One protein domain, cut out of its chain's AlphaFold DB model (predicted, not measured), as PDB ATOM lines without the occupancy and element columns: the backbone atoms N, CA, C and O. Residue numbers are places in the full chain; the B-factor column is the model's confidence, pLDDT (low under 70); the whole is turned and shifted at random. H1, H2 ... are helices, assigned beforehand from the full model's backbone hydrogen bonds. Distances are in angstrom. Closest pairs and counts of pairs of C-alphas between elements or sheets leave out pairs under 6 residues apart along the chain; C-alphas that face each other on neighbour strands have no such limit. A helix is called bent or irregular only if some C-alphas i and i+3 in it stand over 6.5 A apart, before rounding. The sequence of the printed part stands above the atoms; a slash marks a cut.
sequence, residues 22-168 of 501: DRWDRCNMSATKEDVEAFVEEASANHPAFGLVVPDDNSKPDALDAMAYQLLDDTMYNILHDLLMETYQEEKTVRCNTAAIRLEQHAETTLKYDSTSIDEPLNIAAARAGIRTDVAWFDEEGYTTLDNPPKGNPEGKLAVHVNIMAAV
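AT A GLANCE: This is residues 22 to 168 of the 501 residues of an uncharacterized protein of Phialocephala subalpina (UniProt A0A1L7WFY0). One very long straight helix, H3, makes the long axis, and small parts sit along its later half: H1, H4 and H5 each pack on it, while the long loop of residues 129 to 163 folds back from H4 to H5. Before H3, the helix H2 stands free of it, and a long link leads from H2 to the beginning of H3. The printed part has 147 residues with five named helices, H1 to H5 in order, and no named strand; the class is all helix. It is extended, with a radius of gyration of the C-alphas of 23.5 A and spans of 76 by 38 by 23 A.

HOW THE PARTS SIT: H1, residues 22 to 28, only just touches the hub H3, residues 63 to 111, with 3 pairs of C-alphas within 8 A; the closest are Cys 27 and Cys 96, 7.0 A apart, at a steep tilt of 56 degrees, opposite ways. H2, residues 33 to 46, is apart from H3. H4, residues 122 to 128, touches H3 about perpendicular at 79 degrees, closest at the C-alphas of Ala 107 and Ala 126, 5.8 A. H5, residues 164 to 167, touches H3, closest at the C-alphas of Lys 92 and Met 165, 6.5 A. In H2 and H4 every O i to N i+4 pair is within hydrogen-bond range; H3 has 44 of 45, H1 has 0 of 3 but 2 of 4 O i to N i+3 pairs, and H5 is too short for an i+4 pair.

IN THESE COORDINATES: H1 begins at C-alpha 22 (-6.310, -19.837, -45.780), is 11.2 A long and only just irregular, C-alphas 23 and 26 being 6.52 A apart. H2 is 20.1 A long, H3 71.4 A, H4 10.0 A and H5 5.0 A, ending at C-alpha 167 (-16.954, -18.999, -25.840).

THE WHOLE: The C-alphas farthest apart, Asn 58 and Asp 119, are 78.0 A apart. The printed part has no cut; the links H2 to H3 and H4 to H5 are long. Mean pLDDT of the printed part is 75.4, with residues 22 to 52, 55, 58, 115 to 118 and 148 to 161 under 70.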
ATOM      1  N   ASP A  22      -5.659 -21.144 -45.992       42.78
ATOM      2  CA  ASP A  22      -6.310 -19.837 -45.780       42.78
ATOM      3  C   ASP A  22      -7.432 -19.836 -44.716       42.78
ATOM      4  O   ASP A  22      -7.883 -18.766 -44.288       42.78
ATOM      5  N   ARG A  23      -7.932 -21.009 -44.284       45.62
ATOM      6  CA  ARG A  23      -8.933 -21.106 -43.200       45.62
ATOM      7  C   ARG A  23      -8.327 -20.796 -41.822       45.62
ATOM      8  O   ARG A  23      -9.085 -20.503 -40.899       45.62
ATOM      9  N   TRP A  24      -7.000 -20.858 -41.661       45.09
ATOM     10  CA  TRP A  24      -6.347 -20.810 -40.344       45.09
ATOM     11  C   TRP A  24      -5.840 -19.426 -39.933       45.09
ATOM     12  O   TRP A  24      -6.043 -19.044 -38.778       45.09
ATOM     13  N   ASP A  25      -5.270 -18.641 -40.853       44.78
ATOM     14  CA  ASP A  25      -4.697 -17.322 -40.532       44.78
ATOM     15  C   ASP A  25      -5.719 -16.375 -39.883       44.78
ATOM     16  O   ASP A  25      -5.402 -15.663 -38.926       44.78
ATOM     17  N   ARG A  26      -6.987 -16.437 -40.319       49.94
ATOM     18  CA  ARG A  26      -8.088 -15.654 -39.730       49.94
ATOM     19  C   ARG A  26      -8.396 -16.010 -38.267       49.94
ATOM     20  O   ARG A  26      -8.835 -15.127 -37.540       49.94
ATOM     21  N   CYS A  27      -8.120 -17.229 -37.788       47.09
ATOM     22  CA  CYS A  27      -8.238 -17.530 -36.352       47.09
ATOM     23  C   CYS A  27      -7.131 -16.862 -35.517       47.09
ATOM     24  O   CYS A  27      -7.270 -16.750 -34.297       47.09
ATOM     25  N   ASN A  28      -5.999 -16.462 -36.107       45.78
ATOM     26  CA  ASN A  28      -4.793 -16.248 -35.312       45.78
ATOM     27  C   ASN A  28      -4.765 -14.899 -34.558       45.78
ATOM     28  O   ASN A  28      -4.188 -14.819 -33.478       45.78
ATOM     29  N   MET A  29      -5.493 -13.878 -35.021       44.72
ATOM     30  CA  MET A  29      -5.360 -12.474 -34.571       44.72
ATOM     31  C   MET A  29      -6.044 -12.091 -33.233       44.72
ATOM     32  O   MET A  29      -6.249 -10.913 -32.958       44.72
ATOM     33  N   SER A  30      -6.415 -13.062 -32.394       51.19
ATOM     34  CA  SER A  30      -7.352 -12.866 -31.267       51.19
ATOM     35  C   SER A  30      -6.766 -12.338 -29.949       51.19
ATOM     36  O   SER A  30      -7.501 -12.258 -28.966       51.19
ATOM     37  N   ALA A  31      -5.461 -12.088 -29.879       48.81
ATOM     38  CA  ALA A  31      -4.812 -11.468 -28.729       48.81
ATOM     39  C   ALA A  31      -4.154 -10.190 -29.236       48.81
ATOM     40  O   ALA A  31      -3.296 -10.258 -30.122       48.81
ATOM     41  N   THR A  32      -4.568  -9.027 -28.734       51.94
ATOM     42  CA  THR A  32      -3.852  -7.802 -29.083       51.94
ATOM     43  C   THR A  32      -2.484  -7.830 -28.411       51.94
ATOM     44  O   THR A  32      -2.288  -8.464 -27.370       51.94
ATOM     45  N   LYS A  33      -1.516  -7.120 -28.994       53.00
ATOM     46  CA  LYS A  33      -0.201  -6.943 -28.368       53.00
ATOM     47  C   LYS A  33      -0.334  -6.344 -26.959       53.00
ATOM     48  O   LYS A  33       0.419  -6.720 -26.074       53.00
ATOM     49  N   GLU A  34      -1.333  -5.486 -26.761       57.31
ATOM     50  CA  GLU A  34      -1.657  -4.818 -25.498       57.31
ATOM     51  C   GLU A  34      -2.194  -5.803 -24.440       57.31
ATOM     52  O   GLU A  34      -1.769  -5.729 -23.291       57.31
ATOM     53  N   ASP A  35      -3.038  -6.777 -24.815       54.56
ATOM     54  CA  ASP A  35      -3.502  -7.842 -23.901       54.56
ATOM     55  C   ASP A  35      -2.334  -8.713 -23.409       54.56
ATOM     56  O   ASP A  35      -2.257  -9.070 -22.232       54.56
ATOM     57  N   VAL A  36      -1.412  -9.056 -24.318       56.62
ATOM     58  CA  VAL A  36      -0.226  -9.867 -23.999       56.62
ATOM     59  C   VAL A  36       0.763  -9.067 -23.152       56.62
ATOM     60  O   VAL A  36       1.251  -9.583 -22.151       56.62
ATOM     61  N   GLU A  37       1.033  -7.807 -23.502       62.50
ATOM     62  CA  GLU A  37       1.924  -6.936 -22.725       62.50
ATOM     63  C   GLU A  37       1.367  -6.652 -21.324       62.50
ATOM     64  O   GLU A  37       2.137  -6.699 -20.369       62.50
ATOM     65  N   ALA A  38       0.051  -6.474 -21.155       65.62
ATOM     66  CA  ALA A  38      -0.569  -6.326 -19.835       65.62
ATOM     67  C   ALA A  38      -0.440  -7.597 -18.973       65.62
ATOM     68  O   ALA A  38      -0.106  -7.511 -17.790       65.62
ATOM     69  N   PHE A  39      -0.651  -8.784 -19.556       57.72
ATOM     70  CA  PHE A  39      -0.496 -10.053 -18.834       57.72
ATOM     71  C   PHE A  39       0.974 -10.340 -18.481       57.72
ATOM     72  O   PHE A  39       1.266 -10.855 -17.403       57.72
ATOM     73  N   VAL A  40       1.913  -9.961 -19.356       61.38
ATOM     74  CA  VAL A  40       3.361 -10.028 -19.095       61.38
ATOM     75  C   VAL A  40       3.788  -9.008 -18.035       61.38
ATOM     76  O   VAL A  40       4.619  -9.337 -17.191       61.38
ATOM     77  N   GLU A  41       3.212  -7.803 -18.009       62.56
ATOM     78  CA  GLU A  41       3.500  -6.795 -16.980       62.56
ATOM     79  C   GLU A  41       2.993  -7.252 -15.599       62.56
ATOM     80  O   GLU A  41       3.771  -7.256 -14.640       62.56
ATOM     81  N   GLU A  42       1.753  -7.749 -15.495       61.12
ATOM     82  CA  GLU A  42       1.204  -8.308 -14.246       61.12
ATOM     83  C   GLU A  42       1.962  -9.569 -13.786       61.12
ATOM     84  O   GLU A  42       2.224  -9.728 -12.589       61.12
ATOM     85  N   ALA A  43       2.403 -10.428 -14.712       57.66
ATOM     86  CA  ALA A  43       3.301 -11.535 -14.390       57.66
ATOM     87  C   ALA A  43       4.656 -11.027 -13.863       57.66
ATOM     88  O   ALA A  43       5.114 -11.483 -12.815       57.66
ATOM     89  N   SER A  44       5.277 -10.045 -14.528       57.28
ATOM     90  CA  SER A  44       6.578  -9.485 -14.129       57.28
ATOM     91  C   SER A  44       6.547  -8.832 -12.742       57.28
ATOM     92  O   SER A  44       7.504  -8.962 -11.983       57.28
ATOM     93  N   ALA A  45       5.423  -8.215 -12.365       57.84
ATOM     94  CA  ALA A  45       5.215  -7.633 -11.040       57.84
ATOM     95  C   ALA A  45       5.105  -8.685  -9.917       57.84
ATOM     96  O   ALA A  45       5.302  -8.353  -8.747       57.84
ATOM     97  N   ASN A  46       4.805  -9.941 -10.265       56.25
ATOM     98  CA  ASN A  46       4.715 -11.075  -9.343       56.25
ATOM     99  C   ASN A  46       5.904 -12.049  -9.455       56.25
ATOM    100  O   ASN A  46       5.986 -12.996  -8.669       56.25
ATOM    101  N   HIS A  47       6.834 -11.835 -10.393       53.66
ATOM    102  CA  HIS A  47       8.039 -12.652 -10.492       53.66
ATOM    103  C   HIS A  47       8.957 -12.416  -9.276       53.66
ATOM    104  O   HIS A  47       9.244 -11.264  -8.931       53.66
ATOM    105  N   PRO A  48       9.459 -13.478  -8.618       57.75
ATOM    106  CA  PRO A  48      10.511 -13.331  -7.621       57.75
ATOM    107  C   PRO A  48      11.783 -12.725  -8.242       57.75
ATOM    108  O   PRO A  48      12.057 -12.870  -9.429       57.75
ATOM    109  N   ALA A  49      12.589 -12.042  -7.418       56.84
ATOM    110  CA  ALA A  49      13.820 -11.361  -7.857       56.84
ATOM    111  C   ALA A  49      14.969 -12.313  -8.273       56.84
ATOM    112  O   ALA A  49      16.028 -11.862  -8.706       56.84
ATOM    113  N   PHE A  50      14.740 -13.617  -8.133       54.06
ATOM    114  CA  PHE A  50      15.477 -14.740  -8.708       54.06
ATOM    115  C   PHE A  50      14.420 -15.582  -9.434       54.06
ATOM    116  O   PHE A  50      13.308 -15.655  -8.914       54.06
ATOM    117  N   GLY A  51      14.709 -16.144 -10.610       62.47
ATOM    118  CA  GLY A  51      13.675 -16.557 -11.565       62.47
ATOM    119  C   GLY A  51      12.915 -17.841 -11.219       62.47
ATOM    120  O   GLY A  51      12.277 -17.967 -10.174       62.47
ATOM    121  N   LEU A  52      12.903 -18.794 -12.150       67.81
ATOM    122  CA  LEU A  52      12.191 -20.058 -11.979       67.81
ATOM    123  C   LEU A  52      12.874 -20.952 -10.929       67.81
ATOM    124  O   LEU A  52      12.211 -21.783 -10.302       67.81
ATOM    125  N   VAL A  53      14.180 -20.766 -10.712       72.81
ATOM    126  CA  VAL A  53      14.951 -21.449  -9.667       72.81
ATOM    127  C   VAL A  53      15.423 -20.458  -8.602       72.81
ATOM    128  O   VAL A  53      16.448 -19.793  -8.733       72.81
ATOM    129  N   VAL A  54      14.678 -20.401  -7.498       74.69
ATOM    130  CA  VAL A  54      15.021 -19.586  -6.324       74.69
ATOM    131  C   VAL A  54      16.155 -20.263  -5.525       74.69
ATOM    132  O   VAL A  54      15.997 -21.425  -5.139       74.69
ATOM    133  N   PRO A  55      17.292 -19.585  -5.257       69.25
ATOM    134  CA  PRO A  55      18.342 -20.102  -4.375       69.25
ATOM    135  C   PRO A  55      17.879 -20.133  -2.907       69.25
ATOM    136  O   PRO A  55      17.029 -19.346  -2.503       69.25
ATOM    137  N   ASP A  56      18.453 -21.024  -2.091       77.00
ATOM    138  CA  ASP A  56      18.129 -21.128  -0.657       77.00
ATOM    139  C   ASP A  56      18.506 -19.827   0.079       77.00
ATOM    140  O   ASP A  56      19.655 -19.383   0.001       77.00
ATOM    141  N   ASP A  57      17.549 -19.243   0.818       71.44
ATOM    142  CA  ASP A  57      17.663 -17.972   1.562       71.44
ATOM    143  C   ASP A  57      18.928 -17.870   2.437       71.44
ATOM    144  O   ASP A  57      19.413 -16.776   2.742       71.44
ATOM    145  N   ASN A  58      19.465 -19.014   2.872       69.88
ATOM    146  CA  ASN A  58      20.620 -19.103   3.765       69.88
ATOM    147  C   ASN A  58      21.972 -19.028   3.029       69.88
ATOM    148  O   ASN A  58      23.006 -18.814   3.668       69.88
ATOM    149  N   SER A  59      21.982 -19.182   1.704       70.56
ATOM    150  CA  SER A  59      23.176 -19.148   0.857       70.56
ATOM    151  C   SER A  59      23.109 -18.004  -0.149       70.56
ATOM    152  O   SER A  59      22.276 -17.996  -1.049       70.56
ATOM    153  N   LYS A  60      24.048 -17.056  -0.056       77.19
ATOM    154  CA  LYS A  60      24.303 -16.158  -1.188       77.19
ATOM    155  C   LYS A  60      24.953 -16.987  -2.304       77.19
ATOM    156  O   LYS A  60      25.976 -17.603  -2.008       77.19
ATOM    157  N   PRO A  61      24.406 -17.000  -3.533       76.94
ATOM    158  CA  PRO A  61      25.017 -17.723  -4.642       76.94
ATOM    159  C   PRO A  61      26.400 -17.145  -4.956       76.94
ATOM    160  O   PRO A  61      26.576 -15.919  -4.941       76.94
ATOM    161  N   ASP A  62      27.371 -18.007  -5.263       86.88
ATOM    162  CA  ASP A  62      28.644 -17.548  -5.816       86.88
ATOM    163  C   ASP A  62      28.429 -16.988  -7.232       86.88
ATOM    164  O   ASP A  62      27.412 -17.225  -7.888       86.88
ATOM    165  N   ALA A  63      29.405 -16.238  -7.751       87.50
ATOM    166  CA  ALA A  63      29.287 -15.619  -9.076       87.50
ATOM    167  C   ALA A  63      29.080 -16.641 -10.217       87.50
ATOM    168  O   ALA A  63      28.502 -16.297 -11.245       87.50
ATOM    169  N   LEU A  64      29.533 -17.888 -10.036       88.56
ATOM    170  CA  LEU A  64      29.263 -18.993 -10.961       88.56
ATOM    171  C   LEU A  64      27.820 -19.496 -10.838       88.56
ATOM    172  O   LEU A  64      27.164 -19.681 -11.861       88.56
ATOM    173  N   ASP A  65      27.313 -19.653  -9.613       86.12
ATOM    174  CA  ASP A  65      25.938 -20.093  -9.358       86.12
ATOM    175  C   ASP A  65      24.936 -19.071  -9.902       86.12
ATOM    176  O   ASP A  65      23.978 -19.442 -10.567       86.12
ATOM    177  N   ALA A  66      25.189 -17.771  -9.708       85.06
ATOM    178  CA  ALA A  66      24.347 -16.699 -10.238       85.06
ATOM    179  C   ALA A  66      24.211 -16.753 -11.775       85.06
ATOM    180  O   ALA A  66      23.113 -16.590 -12.303       85.06
ATOM    181  N   MET A  67      25.305 -17.041 -12.495       87.88
ATOM    182  CA  MET A  67      25.260 -17.256 -13.949       87.88
ATOM    183  C   MET A  67      24.583 -18.582 -14.325       87.88
ATOM    184  O   MET A  67      23.910 -18.649 -15.353       87.88
ATOM    185  N   ALA A  68      24.735 -19.629 -13.510       89.75
ATOM    186  CA  ALA A  68      24.076 -20.914 -13.728       89.75
ATOM    187  C   ALA A  68      22.552 -20.823 -13.536       89.75
ATOM    188  O   ALA A  68      21.818 -21.376 -14.350       89.75
ATOM    189  N   TYR A  69      22.081 -20.087 -12.523       87.31
ATOM    190  CA  TYR A  69      20.662 -19.785 -12.329       87.31
ATOM    191  C   TYR A  69      20.110 -18.968 -13.496       87.31
ATOM    192  O   TYR A  69      19.119 -19.384 -14.076       87.31
ATOM    193  N   GLN A  70      20.788 -17.894 -13.922       87.94
ATOM    194  CA  GLN A  70      20.332 -17.102 -15.072       87.94
ATOM    195  C   GLN A  70      20.215 -17.948 -16.354       87.94
ATOM    196  O   GLN A  70      19.193 -17.899 -17.030       87.94
ATOM    197  N   LEU A  71      21.218 -18.778 -16.664       92.75
ATOM    198  CA  LEU A  71      21.176 -19.675 -17.825       92.75
ATOM    199  C   LEU A  71      20.055 -20.726 -17.716       92.75
ATOM    200  O   LEU A  71      19.450 -21.102 -18.724       92.75
ATOM    201  N   LEU A  72      19.784 -21.222 -16.508       91.81
ATOM    202  CA  LEU A  72      18.720 -22.188 -16.247       91.81
ATOM    203  C   LEU A  72      17.330 -21.540 -16.340       91.81
ATOM    204  O   LEU A  72      16.425 -22.140 -16.910       91.81
ATOM    205  N   ASP A  73      17.180 -20.310 -15.855       89.31
ATOM    206  CA  ASP A  73      15.956 -19.517 -15.967       89.31
ATOM    207  C   ASP A  73      15.664 -19.164 -17.434       89.31
ATOM    208  O   ASP A  73      14.563 -19.439 -17.908       89.31
ATOM    209  N   ASP A  74      16.654 -18.667 -18.187       91.31
ATOM    210  CA  ASP A  74      16.522 -18.367 -19.621       91.31
ATOM    211  C   ASP A  74      16.143 -19.626 -20.426       91.31
ATOM    212  O   ASP A  74      15.255 -19.594 -21.282       91.31
ATOM    213  N   THR A  75      16.787 -20.771 -20.166       94.94
ATOM    214  CA  THR A  75      16.482 -22.017 -20.895       94.94
ATOM    215  C   THR A  75      15.127 -22.609 -20.515       94.94
ATOM    216  O   THR A  75      14.387 -23.027 -21.407       94.94
ATOM    217  N   MET A  76      14.751 -22.601 -19.233       92.38
ATOM    218  CA  MET A  76      13.435 -23.074 -18.790       92.38
ATOM    219  C   MET A  76      12.305 -22.145 -19.247       92.38
ATOM    220  O   MET A  76      11.255 -22.645 -19.644       92.38
ATOM    221  N   TYR A  77      12.517 -20.824 -19.257       92.19
ATOM    222  CA  TYR A  77      11.548 -19.862 -19.784       92.19
ATOM    223  C   TYR A  77      11.241 -20.139 -21.256       92.19
ATOM    224  O   TYR A  77      10.074 -20.286 -21.604       92.19
ATOM    225  N   ASN A  78      12.266 -20.282 -22.105       93.06
ATOM    226  CA  ASN A  78      12.062 -20.558 -23.532       93.06
ATOM    227  C   ASN A  78      11.337 -21.900 -23.761       93.06
ATOM    228  O   ASN A  78      10.374 -21.954 -24.518       93.06
ATOM    229  N   ILE A  79      11.723 -22.965 -23.044       94.50
ATOM    230  CA  ILE A  79      11.051 -24.275 -23.138       94.50
ATOM    231  C   ILE A  79       9.575 -24.184 -22.713       94.50
ATOM    232  O   ILE A  79       8.707 -24.749 -23.378       94.50
ATOM    233  N   LEU A  80       9.270 -23.482 -21.617       93.31
ATOM    234  CA  LEU A  80       7.894 -23.312 -21.141       93.31
ATOM    235  C   LEU A  80       7.072 -22.409 -22.065       93.31
ATOM    236  O   LEU A  80       5.918 -22.730 -22.337       93.31
ATOM    237  N   HIS A  81       7.656 -21.319 -22.565       92.56
ATOM    238  CA  HIS A  81       7.037 -20.417 -23.533       92.56
ATOM    239  C   HIS A  81       6.617 -21.173 -24.795       92.56
ATOM    240  O   HIS A  81       5.449 -21.117 -25.178       92.56
ATOM    241  N   ASP A  82       7.534 -21.927 -25.403       94.56
ATOM    242  CA  ASP A  82       7.271 -22.611 -26.668       94.56
ATOM    243  C   ASP A  82       6.214 -23.715 -26.497       94.56
ATOM    244  O   ASP A  82       5.275 -23.789 -27.291       94.56
ATOM    245  N   LEU A  83       6.273 -24.492 -25.406       94.38
ATOM    246  CA  LEU A  83       5.249 -25.494 -25.069       94.38
ATOM    247  C   LEU A  83       3.871 -24.872 -24.784       94.38
ATOM    248  O   LEU A  83       2.845 -25.428 -25.186       94.38
ATOM    249  N   LEU A  84       3.814 -23.729 -24.092       93.31
ATOM    250  CA  LEU A  84       2.559 -23.016 -23.831       93.31
ATOM    251  C   LEU A  84       1.978 -22.415 -25.116       93.31
ATOM    252  O   LEU A  84       0.769 -22.492 -25.329       93.31
ATOM    253  N   MET A  85       2.817 -21.868 -25.995       90.25
ATOM    254  CA  MET A  85       2.385 -21.300 -27.273       90.25
ATOM    255  C   MET A  85       1.949 -22.376 -28.274       90.25
ATOM    256  O   MET A  85       0.973 -22.153 -28.993       90.25
ATOM    257  N   GLU A  86       2.610 -23.536 -28.309       92.56
ATOM    258  CA  GLU A  86       2.200 -24.701 -29.107       92.56
ATOM    259  C   GLU A  86       0.850 -25.247 -28.621       92.56
ATOM    260  O   GLU A  86      -0.111 -25.302 -29.390       92.56
ATOM    261  N   THR A  87       0.724 -25.559 -27.326       90.50
ATOM    262  CA  THR A  87      -0.526 -26.101 -26.760       90.50
ATOM    263  C   THR A  87      -1.698 -25.119 -26.841       90.50
ATOM    264  O   THR A  87      -2.820 -25.535 -27.142       90.50
ATOM    265  N   TYR A  88      -1.461 -23.813 -26.668       90.50
ATOM    266  CA  TYR A  88      -2.474 -22.778 -26.893       90.50
ATOM    267  C   TYR A  88      -2.924 -22.723 -28.360       90.50
ATOM    268  O   TYR A  88      -4.125 -22.643 -28.626       90.50
ATOM    269  N   GLN A  89      -1.996 -22.799 -29.320       90.62
ATOM    270  CA  GLN A  89      -2.328 -22.824 -30.749       90.62
ATOM    271  C   GLN A  89      -3.108 -24.085 -31.134       90.62
ATOM    272  O   GLN A  89      -4.117 -23.972 -31.840       90.62
ATOM    273  N   GLU A  90      -2.716 -25.264 -30.641       89.31
ATOM    274  CA  GLU A  90      -3.473 -26.505 -30.839       89.31
ATOM    275  C   GLU A  90      -4.894 -26.393 -30.272       89.31
ATOM    276  O   GLU A  90      -5.873 -26.669 -30.974       89.31
ATOM    277  N   GLU A  91      -5.041 -25.963 -29.014       87.81
ATOM    278  CA  GLU A  91      -6.348 -25.882 -28.365       87.81
ATOM    279  C   GLU A  91      -7.256 -24.851 -29.048       87.81
ATOM    280  O   GLU A  91      -8.409 -25.158 -29.376       87.81
ATOM    281  N   LYS A  92      -6.729 -23.659 -29.340       89.56
ATOM    282  CA  LYS A  92      -7.430 -22.605 -30.082       89.56
ATOM    283  C   LYS A  92      -7.875 -23.096 -31.459       89.56
ATOM    284  O   LYS A  92      -9.031 -22.894 -31.832       89.56
ATOM    285  N   THR A  93      -7.019 -23.828 -32.174       89.25
ATOM    286  CA  THR A  93      -7.349 -24.464 -33.461       89.25
ATOM    287  C   THR A  93      -8.483 -25.481 -33.308       89.25
ATOM    288  O   THR A  93      -9.434 -25.492 -34.096       89.25
ATOM    289  N   VAL A  94      -8.456 -26.322 -32.272       89.19
ATOM    290  CA  VAL A  94      -9.518 -27.307 -32.004       89.19
ATOM    291  C   VAL A  94     -10.842 -26.640 -31.602       89.19
ATOM    292  O   VAL A  94     -11.911 -27.105 -32.016       89.19
ATOM    293  N   ARG A  95     -10.807 -25.528 -30.863       90.56
ATOM    294  CA  ARG A  95     -12.002 -24.743 -30.514       90.56
ATOM    295  C   ARG A  95     -12.553 -23.957 -31.721       90.56
ATOM    296  O   ARG A  95     -13.766 -23.990 -31.925       90.56
ATOM    297  N   CYS A  96     -11.703 -23.405 -32.599       89.75
ATOM    298  CA  CYS A  96     -12.097 -22.860 -33.915       89.75
ATOM    299  C   CYS A  96     -12.865 -23.909 -34.749       89.75
ATOM    300  O   CYS A  96     -13.990 -23.663 -35.189       89.75
ATOM    301  N   ASN A  97     -12.305 -25.120 -34.896       90.62
ATOM    302  CA  ASN A  97     -12.977 -26.246 -35.566       90.62
ATOM    303  C   ASN A  97     -14.329 -26.584 -34.920       90.62
ATOM    304  O   ASN A  97     -15.299 -26.888 -35.607       90.62
ATOM    305  N   THR A  98     -14.405 -26.535 -33.591       92.50
ATOM    306  CA  THR A  98     -15.623 -26.885 -32.854       92.50
ATOM    307  C   THR A  98     -16.752 -25.881 -33.085       92.50
ATOM    308  O   THR A  98     -17.901 -26.291 -33.250       92.50
ATOM    309  N   ALA A  99     -16.442 -24.586 -33.160       91.75
ATOM    310  CA  ALA A  99     -17.416 -23.565 -33.533       91.75
ATOM    311  C   ALA A  99     -17.936 -23.758 -34.973       91.75
ATOM    312  O   ALA A  99     -19.142 -23.652 -35.197       91.75
ATOM    313  N   ALA A 100     -17.067 -24.136 -35.921       91.38
ATOM    314  CA  ALA A 100     -17.477 -24.475 -37.287       91.38
ATOM    315  C   ALA A 100     -18.410 -25.702 -37.336       91.38
ATOM    316  O   ALA A 100     -19.494 -25.618 -37.907       91.38
ATOM    317  N   ILE A 101     -18.065 -26.799 -36.652       91.94
ATOM    318  CA  ILE A 101     -18.904 -28.013 -36.581       91.94
ATOM    319  C   ILE A 101     -20.270 -27.712 -35.941       91.94
ATOM    320  O   ILE A 101     -21.299 -28.192 -36.417       91.94
ATOM    321  N   ARG A 102     -20.309 -26.891 -34.880       91.81
ATOM    322  CA  ARG A 102     -21.564 -26.450 -34.239       91.81
ATOM    323  C   ARG A 102     -22.433 -25.618 -35.195       91.81
ATOM    324  O   ARG A 102     -23.653 -25.759 -35.172       91.81
ATOM    325  N   LEU A 103     -21.828 -24.788 -36.048       92.19
ATOM    326  CA  LEU A 103     -22.531 -24.031 -37.089       92.19
ATOM    327  C   LEU A 103     -23.060 -24.934 -38.213       92.19
ATOM    328  O   LEU A 103     -24.211 -24.775 -38.613       92.19
ATOM    329  N   GLU A 104     -22.257 -25.886 -38.686       90.50
ATOM    330  CA  GLU A 104     -22.649 -26.872 -39.703       90.50
ATOM    331  C   GLU A 104     -23.862 -27.694 -39.212       90.50
ATOM    332  O   GLU A 104     -24.903 -27.709 -39.868       90.50
ATOM    333  N   GLN A 105     -23.812 -28.232 -37.986       91.44
ATOM    334  CA  GLN A 105     -24.940 -28.932 -37.342       91.44
ATOM    335  C   GLN A 105     -26.186 -28.042 -37.157       91.44
ATOM    336  O   GLN A 105     -27.326 -28.491 -37.331       91.44
ATOM    337  N   HIS A 106     -26.000 -26.765 -36.808       90.44
ATOM    338  CA  HIS A 106     -27.102 -25.807 -36.688       90.44
ATOM    339  C   HIS A 106     -27.736 -25.485 -38.055       90.44
ATOM    340  O   HIS A 106     -28.951 -25.298 -38.148       90.44
ATOM    341  N   ALA A 107     -26.948 -25.465 -39.133       91.44
ATOM    342  CA  ALA A 107     -27.443 -25.300 -40.495       91.44
ATOM    343  C   ALA A 107     -28.217 -26.531 -40.989       91.44
ATOM    344  O   ALA A 107     -29.343 -26.372 -41.465       91.44
ATOM    345  N   GLU A 108     -27.675 -27.742 -40.812       90.19
ATOM    346  CA  GLU A 108     -28.349 -29.007 -41.150       90.19
ATOM    347  C   GLU A 108     -29.739 -29.090 -40.502       90.19
ATOM    348  O   GLU A 108     -30.743 -29.333 -41.176       90.19
ATOM    349  N   THR A 109     -29.810 -28.825 -39.193       89.81
ATOM    350  CA  THR A 109     -31.054 -28.903 -38.408       89.81
ATOM    351  C   THR A 109     -32.052 -27.787 -38.727       89.81
ATOM    352  O   THR A 109     -33.257 -28.047 -38.751       89.81
ATOM    353  N   THR A 110     -31.581 -26.569 -39.018       88.19
ATOM    354  CA  THR A 110     -32.444 -25.425 -39.370       88.19
ATOM    355  C   THR A 110     -33.027 -25.559 -40.775       88.19
ATOM    356  O   THR A 110     -34.233 -25.390 -40.959       88.19
ATOM    357  N   LEU A 111     -32.194 -25.889 -41.769       86.69
ATOM    358  CA  LEU A 111     -32.626 -26.061 -43.162       86.69
ATOM    359  C   LEU A 111     -33.365 -27.385 -43.390       86.69
ATOM    360  O   LEU A 111     -34.083 -27.512 -44.379       86.69
ATOM    361  N   LYS A 112     -33.181 -28.367 -42.492       84.19
ATOM    362  CA  LYS A 112     -33.509 -29.785 -42.723       84.19
ATOM    363  C   LYS A 112     -32.856 -30.282 -44.013       84.19
ATOM    364  O   LYS A 112     -33.507 -30.922 -44.837       84.19
ATOM    365  N   TYR A 113     -31.589 -29.913 -44.195       77.12
ATOM    366  CA  TYR A 113     -30.844 -30.170 -45.421       77.12
ATOM    367  C   TYR A 113     -30.696 -31.681 -45.624       77.12
ATOM    368  O   TYR A 113     -29.983 -32.353 -44.879       77.12
ATOM    369  N   ASP A 114     -31.390 -32.218 -46.625       71.31
ATOM    370  CA  ASP A 114     -31.242 -33.611 -47.027       71.31
ATOM    371  C   ASP A 114     -30.047 -33.721 -47.983       71.31
ATOM    372  O   ASP A 114     -29.996 -33.052 -49.022       71.31
ATOM    373  N   SER A 115     -29.081 -34.574 -47.638       62.38
ATOM    374  CA  SER A 115     -27.847 -34.792 -48.405       62.38
ATOM    375  C   SER A 115     -28.067 -35.417 -49.787       62.38
ATOM    376  O   SER A 115     -27.117 -35.551 -50.558       62.38
ATOM    377  N   THR A 116     -29.310 -35.769 -50.129       60.25
ATOM    378  CA  THR A 116     -29.729 -36.143 -51.487       60.25
ATOM    379  C   THR A 116     -30.002 -34.949 -52.411       60.25
ATOM    380  O   THR A 116     -30.108 -35.147 -53.623       60.25
ATOM    381  N   SER A 117     -30.080 -33.718 -51.890       59.88
ATOM    382  CA  SER A 117     -30.144 -32.500 -52.711       59.88
ATOM    383  C   SER A 117     -28.744 -32.089 -53.194       59.88
ATOM    384  O   SER A 117     -27.812 -31.944 -52.404       59.88
ATOM    385  N   ILE A 118     -28.586 -31.971 -54.518       59.19
ATOM    386  CA  ILE A 118     -27.283 -31.818 -55.199       59.19
ATOM    387  C   ILE A 118     -27.017 -30.360 -55.625       59.19
ATOM    388  O   ILE A 118     -25.871 -29.987 -55.865       59.19
ATOM    389  N   ASP A 119     -28.062 -29.533 -55.717       72.19
ATOM    390  CA  ASP A 119     -28.023 -28.272 -56.471       72.19
ATOM    391  C   ASP A 119     -27.285 -27.111 -55.769       72.19
ATOM    392  O   ASP A 119     -26.860 -26.171 -56.440       72.19
ATOM    393  N   GLU A 120     -27.110 -27.151 -54.441       80.94
ATOM    394  CA  GLU A 120     -26.435 -26.090 -53.677       80.94
ATOM    395  C   GLU A 120     -25.804 -26.630 -52.378       80.94
ATOM    396  O   GLU A 120     -26.510 -27.260 -51.594       80.94
ATOM    397  N   PRO A 121     -24.509 -26.381 -52.093       86.44
ATOM    398  CA  PRO A 121     -23.866 -26.888 -50.882       86.44
ATOM    399  C   PRO A 121     -24.375 -26.182 -49.617       86.44
ATOM    400  O   PRO A 121     -24.567 -24.961 -49.606       86.44
ATOM    401  N   LEU A 122     -24.497 -26.953 -48.527       86.38
ATOM    402  CA  LEU A 122     -25.025 -26.533 -47.218       86.38
ATOM    403  C   LEU A 122     -24.574 -25.129 -46.788       86.38
ATOM    404  O   LEU A 122     -25.411 -24.319 -46.404       86.38
ATOM    405  N   ASN A 123     -23.274 -24.831 -46.861       87.00
ATOM    406  CA  ASN A 123     -22.710 -23.571 -46.375       87.00
ATOM    407  C   ASN A 123     -23.273 -22.338 -47.104       87.00
ATOM    408  O   ASN A 123     -23.530 -21.321 -46.465       87.00
ATOM    409  N   ILE A 124     -23.490 -22.424 -48.422       86.69
ATOM    410  CA  ILE A 124     -24.013 -21.306 -49.226       86.69
ATOM    411  C   ILE A 124     -25.516 -21.145 -48.967       86.69
ATOM    412  O   ILE A 124     -25.984 -20.031 -48.722       86.69
ATOM    413  N   ALA A 125     -26.255 -22.257 -48.892       86.12
ATOM    414  CA  ALA A 125     -27.666 -22.242 -48.509       86.12
ATOM    415  C   ALA A 125     -27.863 -21.658 -47.094       86.12
ATOM    416  O   ALA A 125     -28.790 -20.884 -46.850       86.12
ATOM    417  N   ALA A 126     -26.955 -21.974 -46.165       87.25
ATOM    418  CA  ALA A 126     -26.952 -21.474 -44.797       87.25
ATOM    419  C   ALA A 126     -26.561 -19.990 -44.699       87.25
ATOM    420  O   ALA A 126     -27.191 -19.256 -43.935       87.25
ATOM    421  N   ALA A 127     -25.593 -19.531 -45.499       86.94
ATOM    422  CA  ALA A 127     -25.248 -18.115 -45.628       86.94
ATOM    423  C   ALA A 127     -26.444 -17.292 -46.134       86.94
ATOM    424  O   ALA A 127     -26.840 -16.313 -45.500       86.94
ATOM    425  N   ARG A 128     -27.094 -17.745 -47.217       84.94
ATOM    426  CA  ARG A 128     -28.296 -17.110 -47.793       84.94
ATOM    427  C   ARG A 128     -29.489 -17.110 -46.839       84.94
ATOM    428  O   ARG A 128     -30.245 -16.144 -46.805       84.94
ATOM    429  N   ALA A 129     -29.645 -18.166 -46.042       85.38
ATOM    430  CA  ALA A 129     -30.642 -18.239 -44.976       85.38
ATOM    431  C   ALA A 129     -30.260 -17.430 -43.715       85.38
ATOM    432  O   ALA A 129     -31.042 -17.381 -42.764       85.38
ATOM    433  N   GLY A 130     -29.085 -16.790 -43.687       84.81
ATOM    434  CA  GLY A 130     -28.624 -15.960 -42.573       84.81
ATOM    435  C   GLY A 130     -28.341 -16.748 -41.292       84.81
ATOM    436  O   GLY A 130     -28.505 -16.206 -40.198       84.81
ATOM    437  N   ILE A 131     -27.955 -18.022 -41.403       85.62
ATOM    438  CA  ILE A 131     -27.771 -18.920 -40.258       85.62
ATOM    439  C   ILE A 131     -26.471 -18.582 -39.525       85.62
ATOM    440  O   ILE A 131     -25.394 -18.516 -40.117       85.62
ATOM    441  N   ARG A 132     -26.583 -18.368 -38.210       84.19
ATOM    442  CA  ARG A 132     -25.478 -17.990 -37.320       84.19
ATOM    443  C   ARG A 132     -25.609 -18.715 -35.988       84.19
ATOM    444  O   ARG A 132     -26.722 -18.931 -35.511       84.19
ATOM    445  N   THR A 133     -24.473 -19.036 -35.386       85.88
ATOM    446  CA  THR A 133     -24.367 -19.415 -33.970       85.88
ATOM    447  C   THR A 133     -23.904 -18.204 -33.156       85.88
ATOM    448  O   THR A 133     -23.761 -17.110 -33.697       85.88
ATOM    449  N   ASP A 134     -23.647 -18.379 -31.861       78.06
ATOM    450  CA  ASP A 134     -23.125 -17.306 -31.004       78.06
ATOM    451  C   ASP A 134     -21.590 -17.142 -31.073       78.06
ATOM    452  O   ASP A 134     -21.036 -16.349 -30.316       78.06
ATOM    453  N   VAL A 135     -20.901 -17.863 -31.974       83.44
ATOM    454  CA  VAL A 135     -19.433 -17.778 -32.183       83.44
ATOM    455  C   VAL A 135     -19.032 -17.782 -33.669       83.44
ATOM    456  O   VAL A 135     -18.007 -17.210 -34.022       83.44
ATOM    457  N   ALA A 136     -19.818 -18.419 -34.543       86.50
ATOM    458  CA  ALA A 136     -19.501 -18.601 -35.962       86.50
ATOM    459  C   ALA A 136     -20.706 -18.351 -36.883       86.50
ATOM    460  O   ALA A 136     -21.857 -18.621 -36.511       86.50
ATOM    461  N   TRP A 137     -20.432 -17.923 -38.115       87.44
ATOM    462  CA  TRP A 137     -21.404 -17.760 -39.202       87.44
ATOM    463  C   TRP A 137     -20.781 -18.103 -40.568       87.44
ATOM    464  O   TRP A 137     -19.570 -18.311 -40.662       87.44
ATOM    465  N   PHE A 138     -21.610 -18.202 -41.613       87.56
ATOM    466  CA  PHE A 138     -21.144 -18.386 -42.991       87.56
ATOM    467  C   PHE A 138     -21.161 -17.063 -43.771       87.56
ATOM    468  O   PHE A 138     -22.209 -16.417 -43.852       87.56
ATOM    469  N   ASP A 139     -20.020 -16.713 -44.370       84.75
ATOM    470  CA  ASP A 139     -19.863 -15.630 -45.348       84.75
ATOM    471  C   ASP A 139     -20.744 -15.893 -46.589       84.75
ATOM    472  O   ASP A 139     -21.103 -17.037 -46.866       84.75
ATOM    473  N   GLU A 140     -21.036 -14.869 -47.401       82.19
ATOM    474  CA  GLU A 140     -21.851 -15.009 -48.630       82.19
ATOM    475  C   GLU A 140     -21.269 -16.017 -49.648       82.19
ATOM    476  O   GLU A 140     -22.004 -16.603 -50.443       82.19
ATOM    477  N   GLU A 141     -19.958 -16.262 -49.576       82.25
ATOM    478  CA  GLU A 141     -19.204 -17.236 -50.378       82.25
ATOM    479  C   GLU A 141     -19.236 -18.673 -49.802       82.25
ATOM    480  O   GLU A 141     -18.764 -19.611 -50.442       82.25
ATOM    481  N   GLY A 142     -19.795 -18.877 -48.602       79.88
ATOM    482  CA  GLY A 142     -19.866 -20.174 -47.914       79.88
ATOM    483  C   GLY A 142     -18.665 -20.513 -47.015       79.88
ATOM    484  O   GLY A 142     -18.592 -21.626 -46.482       79.88
ATOM    485  N   TYR A 143     -17.730 -19.581 -46.811       84.69
ATOM    486  CA  TYR A 143     -16.649 -19.724 -45.828       84.69
ATOM    487  C   TYR A 143     -17.162 -19.542 -44.394       84.69
ATOM    488  O   TYR A 143     -18.090 -18.777 -44.150       84.69
ATOM    489  N   THR A 144     -16.567 -20.243 -43.427       84.00
ATOM    490  CA  THR A 144     -16.875 -20.044 -42.002       84.00
ATOM    491  C   THR A 144     -16.038 -18.904 -41.435       84.00
ATOM    492  O   THR A 144     -14.817 -19.047 -41.359       84.00
ATOM    493  N   THR A 145     -16.682 -17.838 -40.965       83.88
ATOM    494  CA  THR A 145     -16.026 -16.743 -40.233       83.88
ATOM    495  C   THR A 145     -16.348 -16.833 -38.741       83.88
ATOM    496  O   THR A 145     -17.472 -17.148 -38.338       83.88
ATOM    497  N   LEU A 146     -15.330 -16.581 -37.914       77.12
ATOM    498  CA  LEU A 146     -15.322 -16.792 -36.461       77.12
ATOM    499  C   LEU A 146     -15.366 -15.471 -35.679       77.12
ATOM    500  O   LEU A 146     -14.645 -15.263 -34.709       77.12
ATOM    501  N   ASP A 147     -16.274 -14.600 -36.112       70.38
ATOM    502  CA  ASP A 147     -16.624 -13.343 -35.458       70.38
ATOM    503  C   ASP A 147     -18.120 -13.311 -35.139       70.38
ATOM    504  O   ASP A 147     -18.932 -13.905 -35.852       70.38
ATOM    505  N   ASN A 148     -18.508 -12.521 -34.134       58.69
ATOM    506  CA  ASN A 148     -19.880 -12.027 -34.027       58.69
ATOM    507  C   ASN A 148     -19.989 -10.675 -34.759       58.69
ATOM    508  O   ASN A 148     -19.708  -9.636 -34.151       58.69
ATOM    509  N   PRO A 149     -20.452 -10.627 -36.026       52.53
ATOM    510  CA  PRO A 149     -20.947  -9.377 -36.587       52.53
ATOM    511  C   PRO A 149     -22.120  -8.895 -35.711       52.53
ATOM    512  O   PRO A 149     -23.039  -9.681 -35.445       52.53
ATOM    513  N   PRO A 150     -22.117  -7.639 -35.227       51.00
ATOM    514  CA  PRO A 150     -23.061  -7.186 -34.210       51.00
ATOM    515  C   PRO A 150     -24.512  -7.339 -34.686       51.00
ATOM    516  O   PRO A 150     -24.924  -6.724 -35.671       51.00
ATOM    517  N   LYS A 151     -25.302  -8.157 -33.972       50.38
ATOM    518  CA  LYS A 151     -26.716  -8.433 -34.283       50.38
ATOM    519  C   LYS A 151     -27.540  -7.128 -34.258       50.38
ATOM    520  O   LYS A 151     -28.014  -6.711 -33.208       50.38
ATOM    521  N   GLY A 152     -27.743  -6.517 -35.428       50.62
ATOM    522  CA  GLY A 152     -28.778  -5.503 -35.672       50.62
ATOM    523  C   GLY A 152     -28.408  -4.024 -35.495       50.62
ATOM    524  O   GLY A 152     -29.314  -3.199 -35.566       50.62
ATOM    525  N   ASN A 153     -27.133  -3.655 -35.307       43.62
ATOM    526  CA  ASN A 153     -26.723  -2.238 -35.283       43.62
ATOM    527  C   ASN A 153     -26.144  -1.800 -36.644       43.62
ATOM    528  O   ASN A 153     -25.094  -2.314 -37.027       43.62
ATOM    529  N   PRO A 154     -26.755  -0.829 -37.356       51.00
ATOM    530  CA  PRO A 154     -26.212  -0.301 -38.614       51.00
ATOM    531  C   PRO A 154     -25.032   0.669 -38.407       51.00
ATOM    532  O   PRO A 154     -24.308   0.974 -39.350       51.00
ATOM    533  N   GLU A 155     -24.824   1.165 -37.185       46.38
ATOM    534  CA  GLU A 155     -23.783   2.143 -36.859       46.38
ATOM    535  C   GLU A 155     -22.488   1.478 -36.379       46.38
ATOM    536  O   GLU A 155     -22.234   1.396 -35.177       46.38
ATOM    537  N   GLY A 156     -21.667   1.025 -37.333       48.38
ATOM    538  CA  GLY A 156     -20.193   1.112 -37.331       48.38
ATOM    539  C   GLY A 156     -19.362   0.576 -36.153       48.38
ATOM    540  O   GLY A 156     -18.139   0.702 -36.192       48.38
ATOM    541  N   LYS A 157     -19.954   0.001 -35.103       49.31
ATOM    542  CA  LYS A 157     -19.203  -0.544 -33.970       49.31
ATOM    543  C   LYS A 157     -18.476  -1.808 -34.403       49.31
ATOM    544  O   LYS A 157     -19.111  -2.779 -34.807       49.31
ATOM    545  N   LEU A 158     -17.150  -1.735 -34.287       50.09
ATOM    546  CA  LEU A 158     -16.183  -2.799 -34.528       50.09
ATOM    547  C   LEU A 158     -16.729  -4.150 -34.042       50.09
ATOM    548  O   LEU A 158     -17.246  -4.234 -32.923       50.09
ATOM    549  N   ALA A 159     -16.635  -5.183 -34.883       56.03
ATOM    550  CA  ALA A 159     -17.020  -6.531 -34.486       56.03
ATOM    551  C   ALA A 159     -16.229  -6.911 -33.229       56.03
ATOM    552  O   ALA A 159     -15.006  -6.779 -33.190       56.03
ATOM    553  N   VAL A 160     -16.938  -7.328 -32.180       58.31
ATOM    554  CA  VAL A 160     -16.289  -7.781 -30.951       58.31
ATOM    555  C   VAL A 160     -15.772  -9.180 -31.244       58.31
ATOM    556  O   VAL A 160     -16.536 -10.144 -31.157       58.31
ATOM    557  N   HIS A 161     -14.497  -9.263 -31.635       67.25
ATOM    558  CA  HIS A 161     -13.814 -10.529 -31.869       67.25
ATOM    559  C   HIS A 161     -14.003 -11.406 -30.630       67.25
ATOM    560  O   HIS A 161     -13.554 -11.079 -29.528       67.25
ATOM    561  N   VAL A 162     -14.704 -12.523 -30.793       72.00
ATOM    562  CA  VAL A 162     -15.079 -13.375 -29.667       72.00
ATOM    563  C   VAL A 162     -13.833 -14.111 -29.190       72.00
ATOM    564  O   VAL A 162     -13.137 -14.735 -29.989       72.00
ATOM    565  N   ASN A 163     -13.537 -14.088 -27.889       82.12
ATOM    566  CA  ASN A 163     -12.489 -14.957 -27.366       82.12
ATOM    567  C   ASN A 163     -12.979 -16.416 -27.421       82.12
ATOM    568  O   ASN A 163     -13.746 -16.869 -26.570       82.12
ATOM    569  N   ILE A 164     -12.527 -17.147 -28.441       84.25
ATOM    570  CA  ILE A 164     -12.898 -18.541 -28.719       84.25
ATOM    571  C   ILE A 164     -12.553 -19.464 -27.530       84.25
ATOM    572  O   ILE A 164     -13.285 -20.417 -27.263       84.25
ATOM    573  N   MET A 165     -11.515 -19.135 -26.748       84.69
ATOM    574  CA  MET A 165     -11.127 -19.867 -25.529       84.69
ATOM    575  C   MET A 165     -12.110 -19.671 -24.361       84.69
ATOM    576  O   MET A 165     -12.134 -20.483 -23.438       84.69
ATOM    577  N   ALA A 166     -12.935 -18.620 -24.396       85.38
ATOM    578  CA  ALA A 166     -14.004 -18.380 -23.426       85.38
ATOM    579  C   ALA A 166     -15.383 -18.830 -23.945       85.38
ATOM    580  O   ALA A 166     -16.215 -19.278 -23.165       85.38
ATOM    581  N   ALA A 167     -15.637 -18.725 -25.254       84.25
ATOM    582  CA  ALA A 167     -16.954 -18.999 -25.840       84.25
ATOM    583  C   ALA A 167     -17.200 -20.471 -26.231       84.25
ATOM    584  O   ALA A 167     -18.342 -20.864 -26.473       84.25
ATOM    585  N   VAL A 168     -16.149 -21.292 -26.323       87.81
ATOM    586  CA  VAL A 168     -16.238 -22.703 -26.736       87.81
ATOM    587  C   VAL A 168     -15.571 -23.583 -25.681       87.81
ATOM    588  O   VAL A 168     -14.383 -23.869 -25.780       87.81
TER     589      VAL A 168